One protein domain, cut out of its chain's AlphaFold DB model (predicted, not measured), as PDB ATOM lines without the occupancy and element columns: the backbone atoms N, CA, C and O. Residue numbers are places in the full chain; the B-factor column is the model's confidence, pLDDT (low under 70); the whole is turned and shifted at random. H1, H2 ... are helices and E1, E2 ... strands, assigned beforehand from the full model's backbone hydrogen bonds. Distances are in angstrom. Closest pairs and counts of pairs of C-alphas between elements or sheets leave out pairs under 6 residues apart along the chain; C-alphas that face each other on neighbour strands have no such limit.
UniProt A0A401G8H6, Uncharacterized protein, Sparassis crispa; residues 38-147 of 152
ATOM      1  N   THR A  38     236.570 219.004 289.725       74.38
ATOM      2  CA  THR A  38     237.747 219.292 290.532       74.38
ATOM      3  C   THR A  38     237.279 220.080 291.746       74.38
ATOM      4  O   THR A  38     236.777 221.196 291.628       74.38
ATOM      5  N   ARG A  39     237.412 219.483 292.925       83.56
ATOM      6  CA  ARG A  39     237.096 220.094 294.211       83.56
ATOM      7  C   ARG A  39     238.399 220.386 294.931       83.56
ATOM      8  O   ARG A  39     239.088 219.480 295.384       83.56
ATOM      9  N   GLY A  40     238.725 221.663 295.029       86.75
ATOM     10  CA  GLY A  40     239.848 222.146 295.813       86.75
ATOM     11  C   GLY A  40     239.382 222.668 297.166       86.75
ATOM     12  O   GLY A  40     238.422 223.436 297.221       86.75
ATOM     13  N   CYS A  41     240.029 222.278 298.262       88.56
ATOM     14  CA  CYS A  41     239.758 222.875 299.568       88.56
ATOM     15  C   CYS A  41     240.970 222.820 300.507       88.56
ATOM     16  O   CYS A  41     241.741 221.860 300.455       88.56
ATOM     17  N   PRO A  42     241.126 223.810 301.403       91.44
ATOM     18  CA  PRO A  42     242.055 223.690 302.516       91.44
ATOM     19  C   PRO A  42     241.578 222.595 303.477       91.44
ATOM     20  O   PRO A  42     240.398 222.524 303.836       91.44
ATOM     21  N   VAL A  43     242.503 221.745 303.906       92.62
ATOM     22  CA  VAL A  43     242.274 220.654 304.855       92.62
ATOM     23  C   VAL A  43     243.347 220.664 305.937       92.62
ATOM     24  O   VAL A  43     244.470 221.107 305.717       92.62
ATOM     25  N   TYR A  44     243.004 220.169 307.119       93.94
ATOM     26  CA  TYR A  44     243.936 220.031 308.230       93.94
ATOM     27  C   TYR A  44     244.535 218.621 308.244       93.94
ATOM     28  O   TYR A  44     243.792 217.634 308.312       93.94
ATOM     29  N   ASP A  45     245.863 218.532 308.171       93.62
ATOM     30  CA  ASP A  45     246.624 217.291 308.326       93.62
ATOM     31  C   ASP A  45     246.813 216.989 309.819       93.62
ATOM     32  O   ASP A  45     247.453 217.750 310.549       93.62
ATOM     33  N   LEU A  46     246.259 215.865 310.278       92.00
ATOM     34  CA  LEU A  46     246.325 215.464 311.686       92.00
ATOM     35  C   LEU A  46     247.717 215.004 312.131       92.00
ATOM     36  O   LEU A  46     248.044 215.124 313.310       92.00
ATOM     37  N   GLN A  47     248.520 214.467 311.214       90.50
ATOM     38  CA  GLN A  47     249.851 213.949 311.510       90.50
ATOM     39  C   GLN A  47     250.864 215.092 311.561       90.50
ATOM     40  O   GLN A  47     251.625 215.204 312.518       90.50
ATOM     41  N   GLN A  48     250.834 215.967 310.554       90.06
ATOM     42  CA  GLN A  48     251.766 217.092 310.453       90.06
ATOM     43  C   GLN A  48     251.298 218.346 311.210       90.06
ATOM     44  O   GLN A  48     252.052 219.309 311.324       90.06
ATOM     45  N   ARG A  49     250.058 218.347 311.724       93.00
ATOM     46  CA  ARG A  49     249.431 219.461 312.456       93.00
ATOM     47  C   ARG A  49     249.438 220.793 311.694       93.00
ATOM     48  O   ARG A  49     249.545 221.855 312.305       93.00
ATOM     49  N   LYS A  50     249.288 220.743 310.369       93.12
ATOM     50  CA  LYS A  50     249.318 221.916 309.481       93.12
ATOM     51  C   LYS A  50     248.131 221.931 308.521       93.12
ATOM     52  O   LYS A  50     247.526 220.893 308.253       93.12
ATOM     53  N   VAL A  51     247.806 223.110 307.995       93.00
ATOM     54  CA  VAL A  51     246.821 223.244 306.913       93.00
ATOM     55  C   VAL A  51     247.527 222.998 305.581       93.00
ATOM     56  O   VAL A  51     248.591 223.554 305.330       93.00
ATOM     57  N   VAL A  52     246.932 222.153 304.747       94.00
ATOM     58  CA  VAL A  52     247.387 221.810 303.393       94.00
ATOM     59  C   VAL A  52     246.229 221.972 302.415       94.00
ATOM     60  O   VAL A  52     245.067 222.058 302.819       94.00
ATOM     61  N   TYR A  53     246.514 222.018 301.120       92.69
ATOM     62  CA  TYR A  53     245.485 222.119 300.093       92.69
ATOM     63  C   TYR A  53     245.197 220.750 299.480       92.69
ATOM     64  O   TYR A  53     246.094 220.106 298.947       92.69
ATOM     65  N   LEU A  54     243.941 220.307 299.536       92.69
ATOM     66  CA  LEU A  54     243.476 219.090 298.876       92.69
ATOM     67  C   LEU A  54     242.800 219.453 297.557       92.69
ATOM     68  O   LEU A  54     241.760 220.111 297.554       92.69
ATOM     69  N   LYS A  55     243.349 218.946 296.459       91.56
ATOM     70  CA  LYS A  55     242.730 218.910 295.139       91.56
ATOM     71  C   LYS A  55     242.195 217.502 294.888       91.56
ATOM     72  O   LYS A  55     242.950 216.539 294.814       91.56
ATOM     73  N   ASP A  56     240.883 217.391 294.779       89.06
ATOM     74  CA  ASP A  56     240.139 216.155 294.539       89.06
ATOM     75  C   ASP A  56     239.581 216.221 293.112       89.06
ATOM     76  O   ASP A  56     238.840 217.148 292.800       89.06
ATOM     77  N   THR A  57     239.967 215.322 292.211       87.12
ATOM     78  CA  THR A  57     239.629 215.430 290.780       87.12
ATOM     79  C   THR A  57     239.362 214.071 290.145       87.12
ATOM     80  O   THR A  57     239.801 213.043 290.646       87.12
ATOM     81  N   TRP A  58     238.639 214.054 289.032       85.38
ATOM     82  CA  TRP A  58     238.471 212.864 288.204       85.38
ATOM     83  C   TRP A  58     239.394 212.997 287.001       85.38
ATOM     84  O   TRP A  58     239.125 213.803 286.109       85.38
ATOM     85  N   ARG A  59     240.492 212.238 286.994       83.44
ATOM     86  CA  ARG A  59     241.451 212.249 285.888       83.44
ATOM     87  C   ARG A  59     241.059 211.225 284.831       83.44
ATOM     88  O   ARG A  59     240.468 210.195 285.155       83.44
ATOM     89  N   ILE A  60     241.445 211.490 283.590       81.69
ATOM     90  CA  ILE A  60     241.345 210.519 282.504       81.69
ATOM     91  C   ILE A  60     242.315 209.366 282.791       81.69
ATOM     92  O   ILE A  60     243.485 209.590 283.109       81.69
ATOM     93  N   PHE A  61     241.824 208.136 282.691       78.81
ATOM     94  CA  PHE A  61     242.631 206.929 282.755       78.81
ATOM     95  C   PHE A  61     243.150 206.597 281.357       78.81
ATOM     96  O   PHE A  61     242.455 205.975 280.557       78.81
ATOM     97  N   ALA A  62     244.362 207.060 281.070       79.50
ATOM     98  CA  ALA A  62     245.106 206.743 279.859       79.50
ATOM     99  C   ALA A  62     246.537 206.352 280.247       79.50
ATOM    100  O   ALA A  62     247.106 206.963 281.156       79.50
ATOM    101  N   GLU A  63     247.094 205.340 279.576       73.69
ATOM    102  CA  GLU A  63     248.451 204.832 279.837       73.69
ATOM    103  C   GLU A  63     249.519 205.905 279.587       73.69
ATOM    104  O   GLU A  63     250.460 206.022 280.367       73.69
ATOM    105  N   ASP A  64     249.305 206.760 278.584       79.81
ATOM    106  CA  ASP A  64     250.236 207.830 278.200       79.81
ATOM    107  C   ASP A  64     250.110 209.105 279.053       79.81
ATOM    108  O   ASP A  64     250.846 210.070 278.846       79.81
ATOM    109  N   LEU A  65     249.153 209.159 279.990       82.00
ATOM    110  CA  LEU A  65     248.903 210.357 280.790       82.00
ATOM    111  C   LEU A  65     249.479 210.218 282.200       82.00
ATOM    112  O   LEU A  65     248.852 209.630 283.093       82.00
ATOM    113  N   GLU A  66     250.635 210.851 282.401       88.75
ATOM    114  CA  GLU A  66     251.286 211.004 283.703       88.75
ATOM    115  C   GLU A  66     250.368 211.675 284.737       88.75
ATOM    116  O   GLU A  66     249.493 212.493 284.418       88.75
ATOM    117  N   LYS A  67     250.547 211.325 286.016       90.94
ATOM    118  CA  LYS A  67     249.764 211.929 287.099       90.94
ATOM    119  C   LYS A  67     250.313 213.320 287.382       90.94
ATOM    120  O   LYS A  67     251.518 213.532 287.449       90.94
ATOM    121  N   GLU A  68     249.418 214.264 287.654       92.88
ATOM    122  CA  GLU A  68     249.793 215.650 287.964       92.88
ATOM    123  C   GLU A  68     250.822 215.748 289.102       92.88
ATOM    124  O   GLU A  68     251.712 216.591 289.057       92.88
ATOM    125  N   GLY A  69     250.728 214.878 290.113       93.00
ATOM    126  CA  GLY A  69     251.672 214.862 291.232       93.00
ATOM    127  C   GLY A  69     253.090 214.478 290.808       93.00
ATOM    128  O   GLY A  69     254.032 215.148 291.226       93.00
ATOM    129  N   ASP A  70     253.228 213.489 289.918       94.12
ATOM    130  CA  ASP A  70     254.520 213.060 289.367       94.12
ATOM    131  C   ASP A  70     255.158 214.191 288.549       94.12
ATOM    132  O   ASP A  70     256.330 214.524 288.733       94.12
ATOM    133  N   ILE A  71     254.354 214.864 287.719       94.50
ATOM    134  CA  ILE A  71     254.793 216.011 286.913       94.50
ATOM    135  C   ILE A  71     255.282 217.151 287.816       94.50
ATOM    136  O   ILE A  71     256.365 217.695 287.607       94.50
ATOM    137  N   LEU A  72     254.512 217.517 288.846       94.81
ATOM    138  CA  LEU A  72     254.888 218.584 289.779       94.81
ATOM    139  C   LEU A  72     256.160 218.237 290.569       94.81
ATOM    140  O   LEU A  72     257.024 219.099 290.752       94.81
ATOM    141  N   ALA A  73     256.313 216.983 291.001       92.44
ATOM    142  CA  ALA A  73     257.524 216.505 291.664       92.44
ATOM    143  C   ALA A  73     258.745 216.551 290.724       92.44
ATOM    144  O   ALA A  73     259.824 217.013 291.117       92.44
ATOM    145  N   SER A  74     258.564 216.151 289.464       94.50
ATOM    146  CA  SER A  74     259.591 216.220 288.422       94.50
ATOM    147  C   SER A  74     260.028 217.662 288.154       94.50
ATOM    148  O   SER A  74     261.217 217.974 288.240       94.50
ATOM    149  N   LEU A  75     259.084 218.585 287.933       94.62
ATOM    150  CA  LEU A  75     259.383 220.004 287.707       94.62
ATOM    151  C   LEU A  75     260.157 220.620 288.877       94.62
ATOM    152  O   LEU A  75     261.110 221.374 288.675       94.62
ATOM    153  N   ARG A  76     259.785 220.265 290.109       90.88
ATOM    154  CA  ARG A  76     260.486 220.736 291.304       90.88
ATOM    155  C   ARG A  76     261.921 220.214 291.379       90.88
ATOM    156  O   ARG A  76     262.817 220.973 291.739       90.88
ATOM    157  N   THR A  77     262.143 218.953 291.011       92.56
ATOM    158  CA  THR A  77     263.483 218.339 290.957       92.56
ATOM    159  C   THR A  77     264.390 219.054 289.949       92.56
ATOM    160  O   THR A  77     265.588 219.192 290.178       92.56
ATOM    161  N   HIS A  78     263.809 219.608 288.882       94.62
ATOM    162  CA  HIS A  78     264.509 220.428 287.889       94.62
ATOM    163  C   HIS A  78     264.651 221.910 288.294       94.62
ATOM    164  O   HIS A  78     264.964 222.750 287.453       94.62
ATOM    165  N   ASN A  79     264.441 222.251 289.573       90.38
ATOM    166  CA  ASN A  79     264.524 223.614 290.113       90.38
ATOM    167  C   ASN A  79     263.614 224.633 289.404       90.38
ATOM    168  O   ASN A  79     263.918 225.829 289.379       90.38
ATOM    169  N   ALA A  80     262.480 224.192 288.848       89.88
ATOM    170  CA  ALA A  80     261.488 225.120 288.324       89.88
ATOM    171  C   ALA A  80     260.912 225.980 289.464       89.88
ATOM    172  O   ALA A  80     260.479 225.483 290.511       89.88
ATOM    173  N   SER A  81     260.908 227.295 289.259       86.88
ATOM    174  CA  SER A  81     260.349 228.253 290.211       86.88
ATOM    175  C   SER A  81     258.823 228.172 290.261       86.88
ATOM    176  O   SER A  81     258.173 227.795 289.291       86.88
ATOM    177  N   TYR A  82     258.247 228.578 291.396       86.75
ATOM    178  CA  TYR A  82     256.793 228.694 291.604       86.75
ATOM    179  C   TYR A  82     255.990 227.391 291.455       86.75
ATOM    180  O   TYR A  82     254.772 227.426 291.305       86.75
ATOM    181  N   ILE A  83     256.652 226.239 291.565       92.06
ATOM    182  CA  ILE A  83     255.983 224.937 291.597       92.06
ATOM    183  C   ILE A  83     255.507 224.632 293.024       92.06
ATOM    184  O   ILE A  83     256.325 224.683 293.954       92.06
ATOM    185  N   PRO A  84     254.216 224.307 293.229       91.31
ATOM    186  CA  PRO A  84     253.724 223.897 294.536       91.31
ATOM    187  C   PRO A  84     254.398 222.595 294.984       91.31
ATOM    188  O   PRO A  84     254.737 221.720 294.190       91.31
ATOM    189  N   THR A  85     254.627 222.478 296.283       92.81
ATOM    190  CA  THR A  85     255.214 221.297 296.902       92.81
ATOM    191  C   THR A  85     254.145 220.217 297.014       92.81
ATOM    192  O   THR A  85     253.169 220.377 297.752       92.81
ATOM    193  N   VAL A  86     254.340 219.108 296.305       94.56
ATOM    194  CA  VAL A  86     253.511 217.911 296.462       94.56
ATOM    195  C   VAL A  86     253.877 217.236 297.775       94.56
ATOM    196  O   VAL A  86     255.025 216.858 297.984       94.56
ATOM    197  N   GLU A  87     252.903 217.106 298.668       93.00
ATOM    198  CA  GLU A  87     253.057 216.327 299.899       93.00
ATOM    199  C   GLU A  87     252.645 214.873 299.662       93.00
ATOM    200  O   GLU A  87     253.334 213.974 300.123       93.00
ATOM    201  N   ARG A  88     251.503 214.698 298.972       91.81
ATOM    202  CA  ARG A  88     250.525 213.583 298.965       91.81
ATOM    203  C   ARG A  88     249.929 213.404 297.577       91.81
ATOM    204  O   ARG A  88     249.310 214.376 297.154       91.81
ATOM    205  N   HIS A  89     249.982 212.265 296.888       92.56
ATOM    206  CA  HIS A  89     249.097 212.080 295.727       92.56
ATOM    207  C   HIS A  89     248.842 210.624 295.330       92.56
ATOM    208  O   HIS A  89     249.687 209.762 295.533       92.56
ATOM    209  N   GLY A  90     247.689 210.374 294.706       90.31
ATOM    210  CA  GLY A  90     247.407 209.083 294.085       90.31
ATOM    211  C   GLY A  90     245.946 208.840 293.722       90.31
ATOM    212  O   GLY A  90     245.064 209.672 293.962       90.31
ATOM    213  N   ASP A  91     245.716 207.682 293.102       88.25
ATOM    214  CA  ASP A  91     244.405 207.244 292.623       88.25
ATOM    215  C   ASP A  91     243.618 206.557 293.748       88.25
ATOM    216  O   ASP A  91     244.132 205.719 294.478       88.25
ATOM    217  N   VAL A  92     242.337 206.874 293.881       84.69
ATOM    218  CA  VAL A  92     241.427 206.234 294.831       84.69
ATOM    219  C   VAL A  92     240.868 204.972 294.175       84.69
ATOM    220  O   VAL A  92     239.880 205.022 293.445       84.69
ATOM    221  N   LEU A  93     241.517 203.837 294.441       72.69
ATOM    222  CA  LEU A  93     241.264 202.560 293.756       72.69
ATOM    223  C   LEU A  93     239.811 202.062 293.862       72.69
ATOM    224  O   LEU A  93     239.293 201.485 292.909       72.69
ATOM    225  N   ASP A  94     239.123 202.340 294.971       70.44
ATOM    226  CA  ASP A  94     237.731 201.911 295.176       70.44
ATOM    227  C   ASP A  94     236.709 202.740 294.371       70.44
ATOM    228  O   ASP A  94     235.528 202.396 294.313       70.44
ATOM    229  N   HIS A  95     237.137 203.844 293.750       64.94
ATOM    230  CA  HIS A  95     236.286 204.811 293.052       64.94
ATOM    231  C   HIS A  95     236.691 204.954 291.574       64.94
ATOM    232  O   HIS A  95     237.075 206.031 291.111       64.94
ATOM    233  N   ALA A  96     236.581 203.865 290.815       63.47
ATOM    234  CA  ALA A  96     236.758 203.876 289.364       63.47
ATOM    235  C   ALA A  96     235.409 203.974 288.631       63.47
ATOM    236  O   ALA A  96     234.445 203.277 288.970       63.47
ATOM    237  N   MET A  97     235.336 204.811 287.593       65.94
ATOM    238  CA  MET A  97     234.156 204.870 286.733       65.94
ATOM    239  C   MET A  97     234.072 203.593 285.882       65.94
ATOM    240  O   MET A  97     234.906 203.347 285.017       65.94
ATOM    241  N   LYS A  98     233.034 202.778 286.104       63.06
ATOM    242  CA  LYS A  98     232.838 201.488 285.411       63.06
ATOM    243  C   LYS A  98     232.473 201.615 283.931       63.06
ATOM    244  O   LYS A  98     232.461 200.611 283.227       63.06
ATOM    245  N   THR A  99     232.188 202.822 283.449       58.88
ATOM    246  CA  THR A  99     231.738 203.080 282.072       58.88
ATOM    247  C   THR A  99     232.726 202.563 281.022       58.88
ATOM    248  O   THR A  99     232.294 202.141 279.957       58.88
ATOM    249  N   GLN A 100     234.024 202.480 281.348       55.41
ATOM    250  CA  GLN A 100     235.046 201.887 280.477       55.41
ATOM    251  C   GLN A 100     234.800 200.401 280.152       55.41
ATOM    252  O   GLN A 100     235.093 199.960 279.047       55.41
ATOM    253  N   ALA A 101     234.216 199.629 281.080       58.53
ATOM    254  CA  ALA A 101     233.904 198.217 280.850       58.53
ATOM    255  C   ALA A 101     232.787 198.040 279.812       58.53
ATOM    256  O   ALA A 101     232.708 197.013 279.153       58.53
ATOM    257  N   LEU A 102     231.948 199.066 279.641       62.31
ATOM    258  CA  LEU A 102     230.797 199.030 278.747       62.31
ATOM    259  C   LEU A 102     231.156 199.405 277.301       62.31
ATOM    260  O   LEU A 102     230.334 199.208 276.411       62.31
ATOM    261  N   VAL A 103     232.355 199.946 277.046       62.38
ATOM    262  CA  VAL A 103     232.812 200.383 275.708       62.38
ATOM    263  C   VAL A 103     232.872 199.212 274.727       62.38
ATOM    264  O   VAL A 103     232.529 199.368 273.559       62.38
ATOM    265  N   TYR A 104     233.265 198.032 275.208       61.97
ATOM    266  CA  TYR A 104     233.405 196.828 274.388       61.97
ATOM    267  C   TYR A 104     232.142 195.963 274.349       61.97
ATOM    268  O   TYR A 104     232.146 194.909 273.714       61.97
ATOM    269  N   GLU A 105     231.064 196.382 275.019       71.75
ATOM    270  CA  GLU A 105     229.850 195.581 275.072       71.75
ATOM    271  C   GLU A 105     229.113 195.598 273.723       71.75
ATOM    272  O   GLU A 105     228.901 196.677 273.159       71.75
ATOM    273  N   PRO A 106     228.661 194.437 273.205       69.56
ATOM    274  CA  PRO A 106     228.091 194.324 271.858       69.56
ATOM    275  C   PRO A 106     226.881 195.229 271.587       69.56
ATOM    276  O   PRO A 106     226.619 195.585 270.440       69.56
ATOM    277  N   TRP A 107     226.138 195.598 272.634       75.81
ATOM    278  CA  TRP A 107     224.957 196.467 272.564       75.81
ATOM    279  C   TRP A 107     225.285 197.967 272.640       75.81
ATOM    280  O   TRP A 107     224.399 198.801 272.442       75.81
ATOM    281  N   ASN A 108     226.534 198.349 272.927       68.69
ATOM    282  CA  ASN A 108     226.953 199.747 273.018       68.69
ATOM    283  C   ASN A 108     227.362 200.293 271.638       68.69
ATOM    284  O   ASN A 108     228.513 200.639 271.383       68.69
ATOM    285  N   HIS A 109     226.389 200.406 270.731       65.19
ATOM    286  CA  HIS A 109     226.603 200.889 269.358       65.19
ATOM    287  C   HIS A 109     227.132 202.338 269.277       65.19
ATOM    288  O   HIS A 109     227.674 202.739 268.250       65.19
ATOM    289  N   ALA A 110     227.013 203.123 270.358       58.53
ATOM    290  CA  ALA A 110     227.549 204.482 270.456       58.53
ATOM    291  C   ALA A 110     229.060 204.524 270.762       58.53
ATOM    292  O   ALA A 110     229.713 205.524 270.454       58.53
ATOM    293  N   ALA A 111     229.630 203.448 271.320       55.75
ATOM    294  CA  ALA A 111     231.050 203.370 271.665       55.75
ATOM    295  C   ALA A 111     231.965 203.553 270.454       55.75
ATOM    296  O   ALA A 111     232.978 204.234 270.555       55.75
ATOM    297  N   GLN A 112     231.585 203.010 269.293       53.62
ATOM    298  CA  GLN A 112     232.394 203.081 268.070       53.62
ATOM    299  C   GLN A 112     232.547 204.509 267.518       53.62
ATOM    300  O   GLN A 112     233.522 204.785 266.826       53.62
ATOM    301  N   LEU A 113     231.622 205.423 267.837       54.78
ATOM    302  CA  LEU A 113     231.629 206.810 267.348       54.78
ATOM    303  C   LEU A 113     232.137 207.823 268.389       54.78
ATOM    304  O   LEU A 113     232.523 208.929 268.019       54.78
ATOM    305  N   LEU A 114     232.139 207.470 269.680       53.94
ATOM    306  CA  LEU A 114     232.413 208.392 270.794       53.94
ATOM    307  C   LEU A 114     233.460 207.850 271.782       53.94
ATOM    308  O   LEU A 114     233.427 208.206 272.959       53.94
ATOM    309  N   VAL A 115     234.408 207.026 271.312       53.03
ATOM    310  CA  VAL A 115     235.510 206.451 272.119       53.03
ATOM    311  C   VAL A 115     236.177 207.503 273.020       53.03
ATOM    312  O   VAL A 115     236.406 207.247 274.197       53.03
ATOM    313  N   ALA A 116     236.396 208.722 272.508       49.28
ATOM    314  CA  ALA A 116     237.003 209.823 273.261       49.28
ATOM    315  C   ALA A 116     236.163 210.311 274.464       49.28
ATOM    316  O   ALA A 116     236.719 210.769 275.463       49.28
ATOM    317  N   ILE A 117     234.832 210.195 274.404       51.62
ATOM    318  CA  ILE A 117     233.912 210.602 275.483       51.62
ATOM    319  C   ILE A 117     233.797 209.502 276.552       51.62
ATOM    320  O   ILE A 117     233.514 209.793 277.711       51.62
ATOM    321  N   GLN A 118     234.046 208.239 276.189       54.97
ATOM    322  CA  GLN A 118     233.940 207.092 277.100       54.97
ATOM    323  C   GLN A 118     235.257 206.715 277.791       54.97
ATOM    324  O   GLN A 118     235.318 205.682 278.462       54.97
ATOM    325  N   THR A 119     236.295 207.547 277.669       62.72
ATOM    326  CA  THR A 119     237.572 207.326 278.351       62.72
ATOM    327  C   THR A 119     237.340 207.172 279.858       62.72
ATOM    328  O   THR A 119     236.606 207.951 280.478       62.72
ATOM    329  N   GLY A 120     237.916 206.120 280.443       72.50
ATOM    330  CA  GLY A 120     237.778 205.818 281.862       72.50
ATOM    331  C   GLY A 120     238.191 207.006 282.721       72.50
ATOM    332  O   GLY A 120     239.094 207.757 282.361       72.50
ATOM    333  N   HIS A 121     237.524 207.188 283.855       78.94
ATOM    334  CA  HIS A 121     237.899 208.210 284.822       78.94
ATOM    335  C   HIS A 121     238.249 207.556 286.148       78.94
ATOM    336  O   HIS A 121     237.469 206.761 286.685       78.94
ATOM    337  N   LEU A 122     239.413 207.917 286.680       82.75
ATOM    338  CA  LEU A 122     239.833 207.545 288.022       82.75
ATOM    339  C   LEU A 122     239.726 208.747 288.939       82.75
ATOM    340  O   LEU A 122     240.139 209.862 288.605       82.75
ATOM    341  N   HIS A 123     239.172 208.502 290.119       86.44
ATOM    342  CA  HIS A 123     239.194 209.484 291.180       86.44
ATOM    343  C   HIS A 123     240.637 209.635 291.665       86.44
ATOM    344  O   HIS A 123     241.247 208.678 292.122       86.44
ATOM    345  N   TYR A 124     241.189 210.833 291.556       89.44
ATOM    346  CA  TYR A 124     242.560 211.167 291.899       89.44
ATOM    347  C   TYR A 124     242.582 212.287 292.934       89.44
ATOM    348  O   TYR A 124     241.778 213.223 292.893       89.44
ATOM    349  N   ARG A 125     243.518 212.205 293.874       91.94
ATOM    350  CA  ARG A 125     243.689 213.204 294.925       91.94
ATOM    351  C   ARG A 125     245.133 213.659 294.989       91.94
ATOM    352  O   ARG A 125     246.052 212.847 294.939       91.94
ATOM    353  N   LEU A 126     245.304 214.960 295.168       93.44
ATOM    354  CA  LEU A 126     246.584 215.640 295.273       93.44
ATOM    355  C   LEU A 126     246.554 216.570 296.487       93.44
ATOM    356  O   LEU A 126     245.643 217.381 296.639       93.44
ATOM    357  N   VAL A 127     247.546 216.440 297.359       94.12
ATOM    358  CA  VAL A 127     247.751 217.262 298.549       94.12
ATOM    359  C   VAL A 127     248.988 218.115 298.327       94.12
ATOM    360  O   VAL A 127     250.089 217.597 298.128       94.12
ATOM    361  N   LEU A 128     248.793 219.426 298.378       94.62
ATOM    362  CA  LEU A 128     249.834 220.427 298.211       94.62
ATOM    363  C   LEU A 128     250.108 221.116 299.544       94.62
ATOM    364  O   LEU A 128     249.186 221.371 300.323       94.62
ATOM    365  N   ARG A 129     251.376 221.439 299.801       93.38
ATOM    366  CA  ARG A 129     251.779 222.176 301.003       93.38
ATOM    367  C   ARG A 129     251.201 223.587 301.015       93.38
ATOM    368  O   ARG A 129     250.764 224.067 302.055       93.38
ATOM    369  N   GLU A 130     251.265 224.265 299.878       91.94
ATOM    370  CA  GLU A 130     250.851 225.651 299.726       91.94
ATOM    371  C   GLU A 130     249.325 225.746 299.665       91.94
ATOM    372  O   GLU A 130     248.662 225.029 298.916       91.94
ATOM    373  N   VAL A 131     248.766 226.663 300.454       89.31
ATOM    374  CA  VAL A 131     247.329 226.935 300.507       89.31
ATOM    375  C   VAL A 131     247.071 228.284 299.852       89.31
ATOM    376  O   VAL A 131     247.668 229.288 300.234       89.31
ATOM    377  N   ALA A 132     246.183 228.311 298.858       78.19
ATOM    378  CA  ALA A 132     245.809 229.552 298.191       78.19
ATOM    379  C   ALA A 132     245.093 230.515 299.158       78.19
ATOM    380  O   ALA A 132     244.283 230.094 299.987       78.19
ATOM    381  N   ARG A 133     245.381 231.813 299.017       78.56
ATOM    382  CA  ARG A 133     244.668 232.904 299.699       78.56
ATOM    383  C   ARG A 133     243.529 233.419 298.817       78.56
ATOM    384  O   ARG A 133     243.486 233.135 297.621       78.56
ATOM    385  N   ASP A 134     242.607 234.167 299.414       79.56
ATOM    386  CA  ASP A 134     241.499 234.792 298.688       79.56
ATOM    387  C   ASP A 134     242.037 235.759 297.619       79.56
ATOM    388  O   ASP A 134     242.925 236.565 297.907       79.56
ATOM    389  N   LEU A 135     241.499 235.708 296.396       80.81
ATOM    390  CA  LEU A 135     241.877 236.619 295.308       80.81
ATOM    391  C   LEU A 135     241.645 238.097 295.665       80.81
ATOM    392  O   LEU A 135     242.322 238.968 295.127       80.81
ATOM    393  N   THR A 136     240.734 238.383 296.594       82.69
ATOM    394  CA  THR A 136     240.463 239.740 297.094       82.69
ATOM    395  C   THR A 136     241.460 240.217 298.150       82.69
ATOM    396  O   THR A 136     241.491 241.402 298.470       82.69
ATOM    397  N   SER A 137     242.288 239.318 298.690       82.12
ATOM    398  CA  SER A 137     243.268 239.648 299.736       82.12
ATOM    399  C   SER A 137     244.587 240.204 299.196       82.12
ATOM    400  O   SER A 137     245.404 240.692 299.975       82.12
ATOM    401  N   PHE A 138     244.802 240.138 297.880       83.12
ATOM    402  CA  PHE A 138     246.009 240.654 297.245       83.12
ATOM    403  C   PHE A 138     245.924 242.169 297.082       83.12
ATOM    404  O   PHE A 138     244.929 242.703 296.597       83.12
ATOM    405  N   THR A 139     247.001 242.866 297.440       86.00
ATOM    406  CA  THR A 139     247.046 244.334 297.351       86.00
ATOM    407  C   THR A 139     247.298 244.801 295.917       86.00
ATOM    408  O   THR A 139     246.860 245.878 295.515       86.00
ATOM    409  N   ASN A 140     248.033 244.011 295.129       85.06
ATOM    410  CA  ASN A 140     248.363 244.328 293.743       85.06
ATOM    411  C   ASN A 140     248.619 243.064 292.903       85.06
ATOM    412  O   ASN A 140     248.805 241.963 293.421       85.06
ATOM    413  N   THR A 141     248.657 243.240 291.580       83.69
ATOM    414  CA  THR A 141     248.899 242.161 290.607       83.69
ATOM    415  C   THR A 141     250.279 241.527 290.746       83.69
ATOM    416  O   THR A 141     250.418 240.334 290.501       83.69
ATOM    417  N   ASN A 142     251.289 242.278 291.193       82.81
ATOM    418  CA  ASN A 142     252.622 241.728 291.439       82.81
ATOM    419  C   ASN A 142     252.631 240.728 292.603       82.81
ATOM    420  O   ASN A 142     253.324 239.722 292.522       82.81
ATOM    421  N   GLU A 143     251.852 240.957 293.660       81.06
ATOM    422  CA  GLU A 143     251.692 240.012 294.772       81.06
ATOM    423  C   GLU A 143     250.964 238.737 294.321       81.06
ATOM    424  O   GLU A 143     251.344 237.631 294.706       81.06
ATOM    425  N   LEU A 144     249.951 238.895 293.460       79.69
ATOM    426  CA  LEU A 144     249.213 237.782 292.862       79.69
ATOM    427  C   LEU A 144     250.107 236.926 291.948       79.69
ATOM    428  O   LEU A 144     250.131 235.705 292.078       79.69
ATOM    429  N   CYS A 145     250.854 237.555 291.038       77.38
ATOM    430  CA  CYS A 145     251.708 236.860 290.069       77.38
ATOM    431  C   CYS A 145     253.038 236.382 290.669       77.38
ATOM    432  O   CYS A 145     253.601 235.394 290.206       77.38
ATOM    433  N   GLY A 146     253.550 237.077 291.684       67.81
ATOM    434  CA  GLY A 146     254.850 236.812 292.302       67.81
ATOM    435  C   GLY A 146     254.848 235.665 293.308       67.81
ATOM    436  O   GLY A 146     255.918 235.279 293.770       67.81
ATOM    437  N   GLY A 147     253.679 235.113 293.654       61.25
ATOM    438  CA  GLY A 147     253.578 233.957 294.543       61.25
ATOM    439  C   GLY A 147     254.233 234.218 295.898       61.25
ATOM    440  O   GLY A 147     255.165 233.516 296.291       61.25
TER     441      GLY A 147
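AT A GLANCE: This is residues 38 to 147 of the 152 residues of an uncharacterized protein of Sparassis crispa (UniProt A0A401G8H6). A strongly twisted sheet of four strands makes the body, with one helix, H1, packed over one face and no named helix on the other. A long loop with the short helix H2 reaches away past one end of the sheet, and past the other end a tail leads to the small helix H3, where residues 137 to 143 stick out. The printed part has 110 residues, with three named helices and four named strands in the order E1 E2 H1 E3 H2 E4 H3. The sheet runs E1 E2 E4 E3, antiparallel throughout, and the class is mixed, helices and strands. The whole is loose and elongated, with a radius of gyration of the C-alphas of 18.3 A and spans of 58 by 34 by 31 A.

IN THESE COORDINATES: Find C-alpha 39 at (237.096, 220.094, 294.211); E1 runs from there to residue 45. E2, residues 50 to 60, is 30.4 A long. H1 takes residues 68 to 77, 14.3 A. E3, residues 86 to 96, starts at C-alpha 86 at (253.511, 217.911, 296.462), bends by 70 degrees at residue 93 and measures 23.0 A from end to end. H2 is residues 98 to 102, E4 is residues 121 to 128, 21.7 A, and H3, residues 141 to 146, ends at C-alpha 146 at (254.850, 236.812, 292.302).

HOW THE PARTS SIT: Look first at the hairpin of E1 and E2, antiparallel at 144 degrees, where N 41 and O 54 are 2.9 A apart. E2 and E4 are antiparallel at 158 degrees, with N 55 and O 126 at 2.8 A. E4 and E3 are antiparallel at 158 degrees, with N 92 and O 123 at 2.7 A. E1 and E3 are the edge strands. H1 is on the sheet at a height of 10.5 A, over E4 and, only just, over E3, with 3 of its C-alphas; it runs along the strands, at 9 degrees to E4 on the local plane. The closest C-alphas of H1 and E3 are those of Gly 69 and His 89, 5.9 A apart. The arrangement is two layers, a sheet with a helix on one face: H1 is on one face of the sheet E1 E2 E4 E3. E2, H1 and E3 form a split strand-helix-strand unit, two strands running the same way with E4 between them, and its crossover is right-handed. H2 is not on the sheet, but only just, with 4 pairs of C-alphas within 10 A; H3 is not on it and is apart from H1. In H1 and H3 every O i to N i+4 pair is within hydrogen-bond range; in H2 0 of 1 is, against 2 of 2 O i to N i+3 pairs.

THE WHOLE: The two C-alphas farthest apart are those of Pro 106 and Thr 139, 59.2 A. The printed part has no cut. The links H2 to E4 and E4 to H3 are long, 18 and 12 residues. Mean pLDDT of the printed part is 81.0; look for values under 70 at residues 95 to 104, 106, 108 to 119 and 146 to 147.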